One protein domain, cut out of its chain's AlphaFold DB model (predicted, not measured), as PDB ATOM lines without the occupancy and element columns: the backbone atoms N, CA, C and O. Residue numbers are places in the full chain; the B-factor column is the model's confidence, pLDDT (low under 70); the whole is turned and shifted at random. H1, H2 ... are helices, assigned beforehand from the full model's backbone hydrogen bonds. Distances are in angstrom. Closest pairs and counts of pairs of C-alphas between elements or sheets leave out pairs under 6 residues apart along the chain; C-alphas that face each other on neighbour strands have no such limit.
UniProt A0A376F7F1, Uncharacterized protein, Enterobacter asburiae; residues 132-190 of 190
ATOM      1  N   THR A 132     142.449 218.220 161.477       81.38
ATOM      2  CA  THR A 132     141.276 217.381 161.751       81.38
ATOM      3  C   THR A 132     140.792 217.561 163.192       81.38
ATOM      4  O   THR A 132     140.809 216.593 163.954       81.38
ATOM      5  N   PRO A 133     140.303 218.758 163.587       82.88
ATOM      6  CA  PRO A 133     140.006 219.060 164.990       82.88
ATOM      7  C   PRO A 133     139.000 218.099 165.624       82.88
ATOM      8  O   PRO A 133     139.115 217.769 166.799       82.88
ATOM      9  N   ALA A 134     138.024 217.615 164.848       80.19
ATOM     10  CA  ALA A 134     137.044 216.636 165.320       80.19
ATOM     11  C   ALA A 134     137.685 215.270 165.628       80.19
ATOM     12  O   ALA A 134     137.385 214.669 166.658       80.19
ATOM     13  N   THR A 135     138.595 214.797 164.772       79.81
ATOM     14  CA  THR A 135     139.346 213.552 164.992       79.81
ATOM     15  C   THR A 135     140.285 213.690 166.184       79.81
ATOM     16  O   THR A 135     140.349 212.797 167.024       79.81
ATOM     17  N   ASP A 136     140.977 214.822 166.298       80.25
ATOM     18  CA  ASP A 136     141.895 215.080 167.405       80.25
ATOM     19  C   ASP A 136     141.150 215.177 168.743       80.25
ATOM     20  O   ASP A 136     141.590 214.591 169.736       80.25
ATOM     21  N   ALA A 137     139.982 215.830 168.759       85.50
ATOM     22  CA  ALA A 137     139.092 215.875 169.916       85.50
ATOM     23  C   ALA A 137     138.594 214.474 170.308       85.50
ATOM     24  O   ALA A 137     138.661 214.117 171.482       85.50
ATOM     25  N   PHE A 138     138.176 213.653 169.338       83.44
ATOM     26  CA  PHE A 138     137.767 212.269 169.588       83.44
ATOM     27  C   PHE A 138     138.914 211.412 170.144       83.44
ATOM     28  O   PHE A 138     138.727 210.678 171.110       83.44
ATOM     29  N   LEU A 139     140.127 211.519 169.589       82.88
ATOM     30  CA  LEU A 139     141.296 210.791 170.095       82.88
ATOM     31  C   LEU A 139     141.700 211.255 171.500       82.88
ATOM     32  O   LEU A 139     142.144 210.440 172.312       82.88
ATOM     33  N   ALA A 140     141.568 212.547 171.807       79.81
ATOM     34  CA  ALA A 140     141.780 213.070 173.154       79.81
ATOM     35  C   ALA A 140     140.725 212.538 174.136       79.81
ATOM     36  O   ALA A 140     141.079 212.100 175.231       79.81
ATOM     37  N   GLU A 141     139.455 212.512 173.727       84.38
ATOM     38  CA  GLU A 141     138.365 211.936 174.509       84.38
ATOM     39  C   GLU A 141     138.593 210.444 174.769       84.38
ATOM     40  O   GLU A 141     138.517 210.011 175.915       84.38
ATOM     41  N   LEU A 142     138.955 209.669 173.744       82.31
ATOM     42  CA  LEU A 142     139.245 208.243 173.878       82.31
ATOM     43  C   LEU A 142     140.374 207.998 174.890       82.31
ATOM     44  O   LEU A 142     140.225 207.178 175.790       82.31
ATOM     45  N   ARG A 143     141.476 208.757 174.815       80.81
ATOM     46  CA  ARG A 143     142.578 208.670 175.796       80.81
ATOM     47  C   ARG A 143     142.114 208.997 177.219       80.81
ATOM     48  O   ARG A 143     142.549 208.343 178.167       80.81
ATOM     49  N   ALA A 144     141.233 209.986 177.381       77.06
ATOM     50  CA  ALA A 144     140.660 210.333 178.680       77.06
ATOM     51  C   ALA A 144     139.717 209.235 179.211       77.06
ATOM     52  O   ALA A 144     139.770 208.900 180.397       77.06
ATOM     53  N   GLN A 145     138.894 208.642 178.341       80.00
ATOM     54  CA  GLN A 145     138.001 207.535 178.683       80.00
ATOM     55  C   GLN A 145     138.776 206.273 179.085       80.00
ATOM     56  O   GLN A 145     138.404 205.632 180.065       80.00
ATOM     57  N   GLU A 146     139.866 205.941 178.389       78.81
ATOM     58  CA  GLU A 146     140.720 204.796 178.737       78.81
ATOM     59  C   GLU A 146     141.371 204.976 180.115       78.81
ATOM     60  O   GLU A 146     141.290 204.081 180.953       78.81
ATOM     61  N   SER A 147     141.921 206.163 180.403       76.06
ATOM     62  CA  SER A 147     142.461 206.485 181.733       76.06
ATOM     63  C   SER A 147     141.406 206.290 182.827       76.06
ATOM     64  O   SER A 147     141.636 205.586 183.809       76.06
ATOM     65  N   LYS A 148     140.196 206.828 182.617       79.75
ATOM     66  CA  LYS A 148     139.072 206.660 183.545       79.75
ATOM     67  C   LYS A 148     138.695 205.186 183.749       79.75
ATOM     68  O   LYS A 148     138.488 204.780 184.888       79.75
ATOM     69  N   ARG A 149     138.642 204.383 182.682       80.94
ATOM     70  CA  ARG A 149     138.318 202.948 182.765       80.94
ATOM     71  C   ARG A 149     139.334 202.160 183.581       80.94
ATOM     72  O   ARG A 149     138.925 201.271 184.319       80.94
ATOM     73  N   VAL A 150     140.624 202.479 183.461       79.75
ATOM     74  CA  VAL A 150     141.676 201.854 184.278       79.75
ATOM     75  C   VAL A 150     141.481 202.192 185.756       79.75
ATOM     76  O   VAL A 150     141.581 201.309 186.599       79.75
ATOM     77  N   TYR A 151     141.143 203.440 186.091       75.19
ATOM     78  CA  TYR A 151     140.841 203.802 187.481       75.19
ATOM     79  C   TYR A 151     139.603 203.080 188.024       75.19
ATOM     80  O   TYR A 151     139.641 202.546 189.130       75.19
ATOM     81  N   GLU A 152     138.514 203.039 187.256       82.00
ATOM     82  CA  GLU A 152     137.274 202.370 187.670       82.00
ATOM     83  C   GLU A 152     137.457 200.855 187.824       82.00
ATOM     84  O   GLU A 152     136.902 200.266 188.749       82.00
ATOM     85  N   SER A 153     138.265 200.213 186.974       81.88
ATOM     86  CA  SER A 153     138.493 198.768 187.056       81.88
ATOM     87  C   SER A 153     139.334 198.346 188.259       81.88
ATOM     88  O   SER A 153     139.230 197.194 188.668       81.88
ATOM     89  N   ILE A 154     140.119 199.252 188.852       83.50
ATOM     90  CA  ILE A 154     140.871 198.998 190.089       83.50
ATOM     91  C   ILE A 154     139.940 198.991 191.308       83.50
ATOM     92  O   ILE A 154     140.096 198.141 192.182       83.50
ATOM     93  N   LEU A 155     138.981 199.923 191.371       78.81
ATOM     94  CA  LEU A 155     138.173 200.174 192.575       78.81
ATOM     95  C   LEU A 155     137.323 198.972 193.011       78.81
ATOM     96  O   LEU A 155     137.137 198.771 194.207       78.81
ATOM     97  N   ASP A 156     136.866 198.161 192.057       80.06
ATOM     98  CA  ASP A 156     136.021 196.987 192.311       80.06
ATOM     99  C   ASP A 156     136.766 195.653 192.117       80.06
ATOM    100  O   ASP A 156     136.137 194.593 192.047       80.06
ATOM    101  N   ASN A 157     138.100 195.666 191.991       81.25
ATOM    102  CA  ASN A 157     138.857 194.452 191.704       81.25
ATOM    103  C   ASN A 157     139.198 193.664 192.984       81.25
ATOM    104  O   ASN A 157     140.089 194.075 193.727       81.25
ATOM    105  N   PRO A 158     138.599 192.477 193.213       83.31
ATOM    106  CA  PRO A 158     138.873 191.677 194.406       83.31
ATOM    107  C   PRO A 158     140.303 191.114 194.462       83.31
ATOM    108  O   PRO A 158     140.720 190.640 195.517       83.31
ATOM    109  N   ALA A 159     141.051 191.136 193.352       84.81
ATOM    110  CA  ALA A 159     142.456 190.730 193.320       84.81
ATOM    111  C   ALA A 159     143.404 191.811 193.869       84.81
ATOM    112  O   ALA A 159     144.531 191.493 194.239       84.81
ATOM    113  N   VAL A 160     142.958 193.071 193.941       87.50
ATOM    114  CA  VAL A 160     143.737 194.185 194.493       87.50
ATOM    115  C   VAL A 160     143.398 194.312 195.976       87.50
ATOM    116  O   VAL A 160     142.366 194.858 196.352       87.50
ATOM    117  N   THR A 161     144.258 193.761 196.830       90.00
ATOM    118  CA  THR A 161     144.025 193.674 198.288       90.00
ATOM    119  C   THR A 161     145.000 194.516 199.108       90.00
ATOM    120  O   THR A 161     144.733 194.825 200.269       90.00
ATOM    121  N   ASP A 162     146.106 194.933 198.496       91.12
ATOM    122  CA  ASP A 162     147.152 195.766 199.078       91.12
ATOM    123  C   ASP A 162     147.930 196.520 197.978       91.12
ATOM    124  O   ASP A 162     147.626 196.431 196.786       91.12
ATOM    125  N   MET A 163     148.953 197.280 198.373       89.56
ATOM    126  CA  MET A 163     149.777 198.036 197.425       89.56
ATOM    127  C   MET A 163     150.629 197.148 196.508       89.56
ATOM    128  O   MET A 163     150.952 197.585 195.409       89.56
ATOM    129  N   GLY A 164     151.000 195.937 196.934       92.31
ATOM    130  CA  GLY A 164     151.784 195.015 196.107       92.31
ATOM    131  C   GLY A 164     150.942 194.461 194.963       92.31
ATOM    132  O   GLY A 164     151.292 194.624 193.800       92.31
ATOM    133  N   SER A 165     149.762 193.936 195.291       92.12
ATOM    134  CA  SER A 165     148.782 193.454 194.312       92.12
ATOM    135  C   SER A 165     148.253 194.555 193.384       92.12
ATOM    136  O   SER A 165     147.934 194.275 192.230       92.12
ATOM    137  N   LEU A 166     148.210 195.817 193.837       89.50
ATOM    138  CA  LEU A 166     147.943 196.962 192.960       89.50
ATOM    139  C   LEU A 166     149.061 197.171 191.928       89.50
ATOM    140  O   LEU A 166     148.769 197.383 190.752       89.50
ATOM    141  N   VAL A 167     150.328 197.130 192.357       91.50
ATOM    142  CA  VAL A 167     151.481 197.292 191.456       91.50
ATOM    143  C   VAL A 167     151.525 196.153 190.440       91.50
ATOM    144  O   VAL A 167     151.593 196.433 189.245       91.50
ATOM    145  N   ASP A 168     151.367 194.905 190.884       90.50
ATOM    146  CA  ASP A 168     151.334 193.733 190.001       90.50
ATOM    147  C   ASP A 168     150.215 193.850 188.951       90.50
ATOM    148  O   ASP A 168     150.423 193.593 187.762       90.50
ATOM    149  N   TRP A 169     149.023 194.295 189.366       89.00
ATOM    150  CA  TRP A 169     147.894 194.494 188.458       89.00
ATOM    151  C   TRP A 169     148.152 195.610 187.437       89.00
ATOM    152  O   TRP A 169     147.822 195.453 186.257       89.00
ATOM    153  N   LEU A 170     148.739 196.731 187.871       87.62
ATOM    154  CA  LEU A 170     149.092 197.852 186.994       87.62
ATOM    155  C   LEU A 170     150.161 197.446 185.977       87.62
ATOM    156  O   LEU A 170     150.030 197.775 184.799       87.62
ATOM    157  N   GLU A 171     151.183 196.705 186.404       90.12
ATOM    158  CA  GLU A 171     152.219 196.174 185.518       90.12
ATOM    159  C   GLU A 171     151.632 195.195 184.500       90.12
ATOM    160  O   GLU A 171     151.916 195.308 183.306       90.12
ATOM    161  N   GLN A 172     150.761 194.280 184.934       88.38
ATOM    162  CA  GLN A 172     150.087 193.356 184.025       88.38
ATOM    163  C   GLN A 172     149.222 194.100 183.000       88.38
ATOM    164  O   GLN A 172     149.348 193.846 181.804       88.38
ATOM    165  N   ASN A 173     148.412 195.074 183.426       85.75
ATOM    166  CA  ASN A 173     147.579 195.861 182.510       85.75
ATOM    167  C   ASN A 173     148.407 196.709 181.542       85.75
ATOM    168  O   ASN A 173     148.035 196.854 180.375       85.75
ATOM    169  N   ALA A 174     149.527 197.268 182.002       84.25
ATOM    170  CA  ALA A 174     150.453 197.987 181.138       84.25
ATOM    171  C   ALA A 174     151.054 197.044 180.085       84.25
ATOM    172  O   ALA A 174     151.062 197.379 178.899       84.25
ATOM    173  N   ASN A 175     151.488 195.850 180.491       89.12
ATOM    174  CA  ASN A 175     152.031 194.835 179.589       89.12
ATOM    175  C   ASN A 175     150.988 194.346 178.575       89.12
ATOM    176  O   ASN A 175     151.291 194.278 177.383       89.12
ATOM    177  N   ASP A 176     149.755 194.089 179.010       86.81
ATOM    178  CA  ASP A 176     148.644 193.693 178.139       86.81
ATOM    179  C   ASP A 176     148.304 194.806 177.140       86.81
ATOM    180  O   ASP A 176     148.121 194.548 175.949       86.81
ATOM    181  N   SER A 177     148.302 196.065 177.591       82.50
ATOM    182  CA  SER A 177     148.083 197.231 176.728       82.50
ATOM    183  C   SER A 177     149.199 197.391 175.692       82.50
ATOM    184  O   SER A 177     148.929 197.677 174.525       82.50
ATOM    185  N   ILE A 178     150.460 197.176 176.087       84.38
ATOM    186  CA  ILE A 178     151.614 197.198 175.177       84.38
ATOM    187  C   ILE A 178     151.515 196.061 174.160       84.38
ATOM    188  O   ILE A 178     151.746 196.296 172.971       84.38
ATOM    189  N   ALA A 179     151.159 194.853 174.599       86.25
ATOM    190  CA  ALA A 179     150.998 193.691 173.735       86.25
ATOM    191  C   ALA A 179     149.866 193.902 172.722       86.25
ATOM    192  O   ALA A 179     150.073 193.691 171.527       86.25
ATOM    193  N   PHE A 180     148.718 194.411 173.171       81.06
ATOM    194  CA  PHE A 180     147.595 194.755 172.304       81.06
ATOM    195  C   PHE A 180     147.970 195.855 171.304       81.06
ATOM    196  O   PHE A 180     147.747 195.712 170.104       81.06
ATOM    197  N   ALA A 181     148.643 196.920 171.750       75.00
ATOM    198  CA  ALA A 181     149.139 197.958 170.850       75.00
ATOM    199  C   ALA A 181     150.169 197.416 169.842       75.00
ATOM    200  O   ALA A 181     150.201 197.846 168.691       75.00
ATOM    201  N   ALA A 182     151.029 196.479 170.246       78.81
ATOM    202  CA  ALA A 182     151.970 195.817 169.348       78.81
ATOM    203  C   ALA A 182     151.257 194.916 168.329       78.81
ATOM    204  O   ALA A 182     151.684 194.863 167.177       78.81
ATOM    205  N   GLN A 183     150.169 194.255 168.728       80.44
ATOM    206  CA  GLN A 183     149.309 193.492 167.831       80.44
ATOM    207  C   GLN A 183     148.656 194.408 166.789       80.44
ATOM    208  O   GLN A 183     148.852 194.171 165.602       80.44
ATOM    209  N   LEU A 184     148.028 195.512 167.208       70.62
ATOM    210  CA  LEU A 184     147.448 196.501 166.288       70.62
ATOM    211  C   LEU A 184     148.478 197.042 165.284       70.62
ATOM    212  O   LEU A 184     148.169 197.224 164.113       70.62
ATOM    213  N   ARG A 185     149.726 197.280 165.717       75.25
ATOM    214  CA  ARG A 185     150.811 197.721 164.818       75.25
ATOM    215  C   ARG A 185     151.242 196.644 163.825       75.25
ATOM    216  O   ARG A 185     151.621 196.991 162.714       75.25
ATOM    217  N   LYS A 186     151.240 195.369 164.225       68.50
ATOM    218  CA  LYS A 186     151.549 194.247 163.324       68.50
ATOM    219  C   LYS A 186     150.439 194.046 162.301       68.50
ATOM    220  O   LYS A 186     150.745 193.882 161.131       68.50
ATOM    221  N   GLU A 187     149.189 194.100 162.745       61.81
ATOM    222  CA  GLU A 187     148.003 193.999 161.888       61.81
ATOM    223  C   GLU A 187     147.920 195.178 160.909       61.81
ATOM    224  O   GLU A 187     147.568 194.983 159.758       61.81
ATOM    225  N   ALA A 188     148.332 196.382 161.318       43.03
ATOM    226  CA  ALA A 188     148.403 197.550 160.433       43.03
ATOM    227  C   ALA A 188     149.603 197.549 159.459       43.03
ATOM    228  O   ALA A 188     149.698 198.445 158.620       43.03
ATOM    229  N   ALA A 189     150.552 196.617 159.605       44.75
ATOM    230  CA  ALA A 189     151.752 196.505 158.769       44.75
ATOM    231  C   ALA A 189     151.724 195.295 157.813       44.75
ATOM    232  O   ALA A 189     152.697 195.089 157.083       44.75
ATOM    233  N   GLN A 190     150.657 194.494 157.854       40.12
ATOM    234  CA  GLN A 190     150.356 193.413 156.910       40.12
ATOM    235  C   GLN A 190     149.415 193.921 155.821       40.12
ATOM    236  O   GLN A 190     149.571 193.434 154.680       40.12
TER     237      GLN A 190
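What this domain is: This is residues 132 to 190 of the 190 residues of an uncharacterized protein of Enterobacter asburiae (UniProt A0A376F7F1). Two long helices, H1 and H2, form an open V, close only near the short link that joins them; two stretches stand free, residues 132 to 149, of which 133 to 149 belong to H1, and residues 174 to 190, of which 174 to 187 belong to H2. The printed part has 59 residues, 48 of them in the two named helices, H1 then H2, with no named strand; the class is all helix. The whole is loose, with a radius of gyration of the C-alphas of 14.8 A, and flat, spanning 43 by 28 by 13 A.

How they stand to each other: H1, residues 133 to 155, and H2, residues 163 to 187, are close but not clearly touching; their closest C-alphas, those of Ile 154 and Leu 166, are 7.9 A apart. They run opposite ways at a tilt of 35.0 degrees, only just steep. Every O i to N i+4 pair is within hydrogen-bond range in H2, and 18 of 19 in H1.

Where its parts are: H1 begins at C-alpha 133 (140.006, 219.060, 164.990) and is 33.5 A long. H2 is 35.8 A long and ends at C-alpha 187 (148.003, 193.999, 161.888).

The domain as a whole: The C-alphas farthest apart, those of Thr 132 and Thr 161, are 43.6 A apart. The printed part has no cut. Residues 186 to 190 are under pLDDT 70.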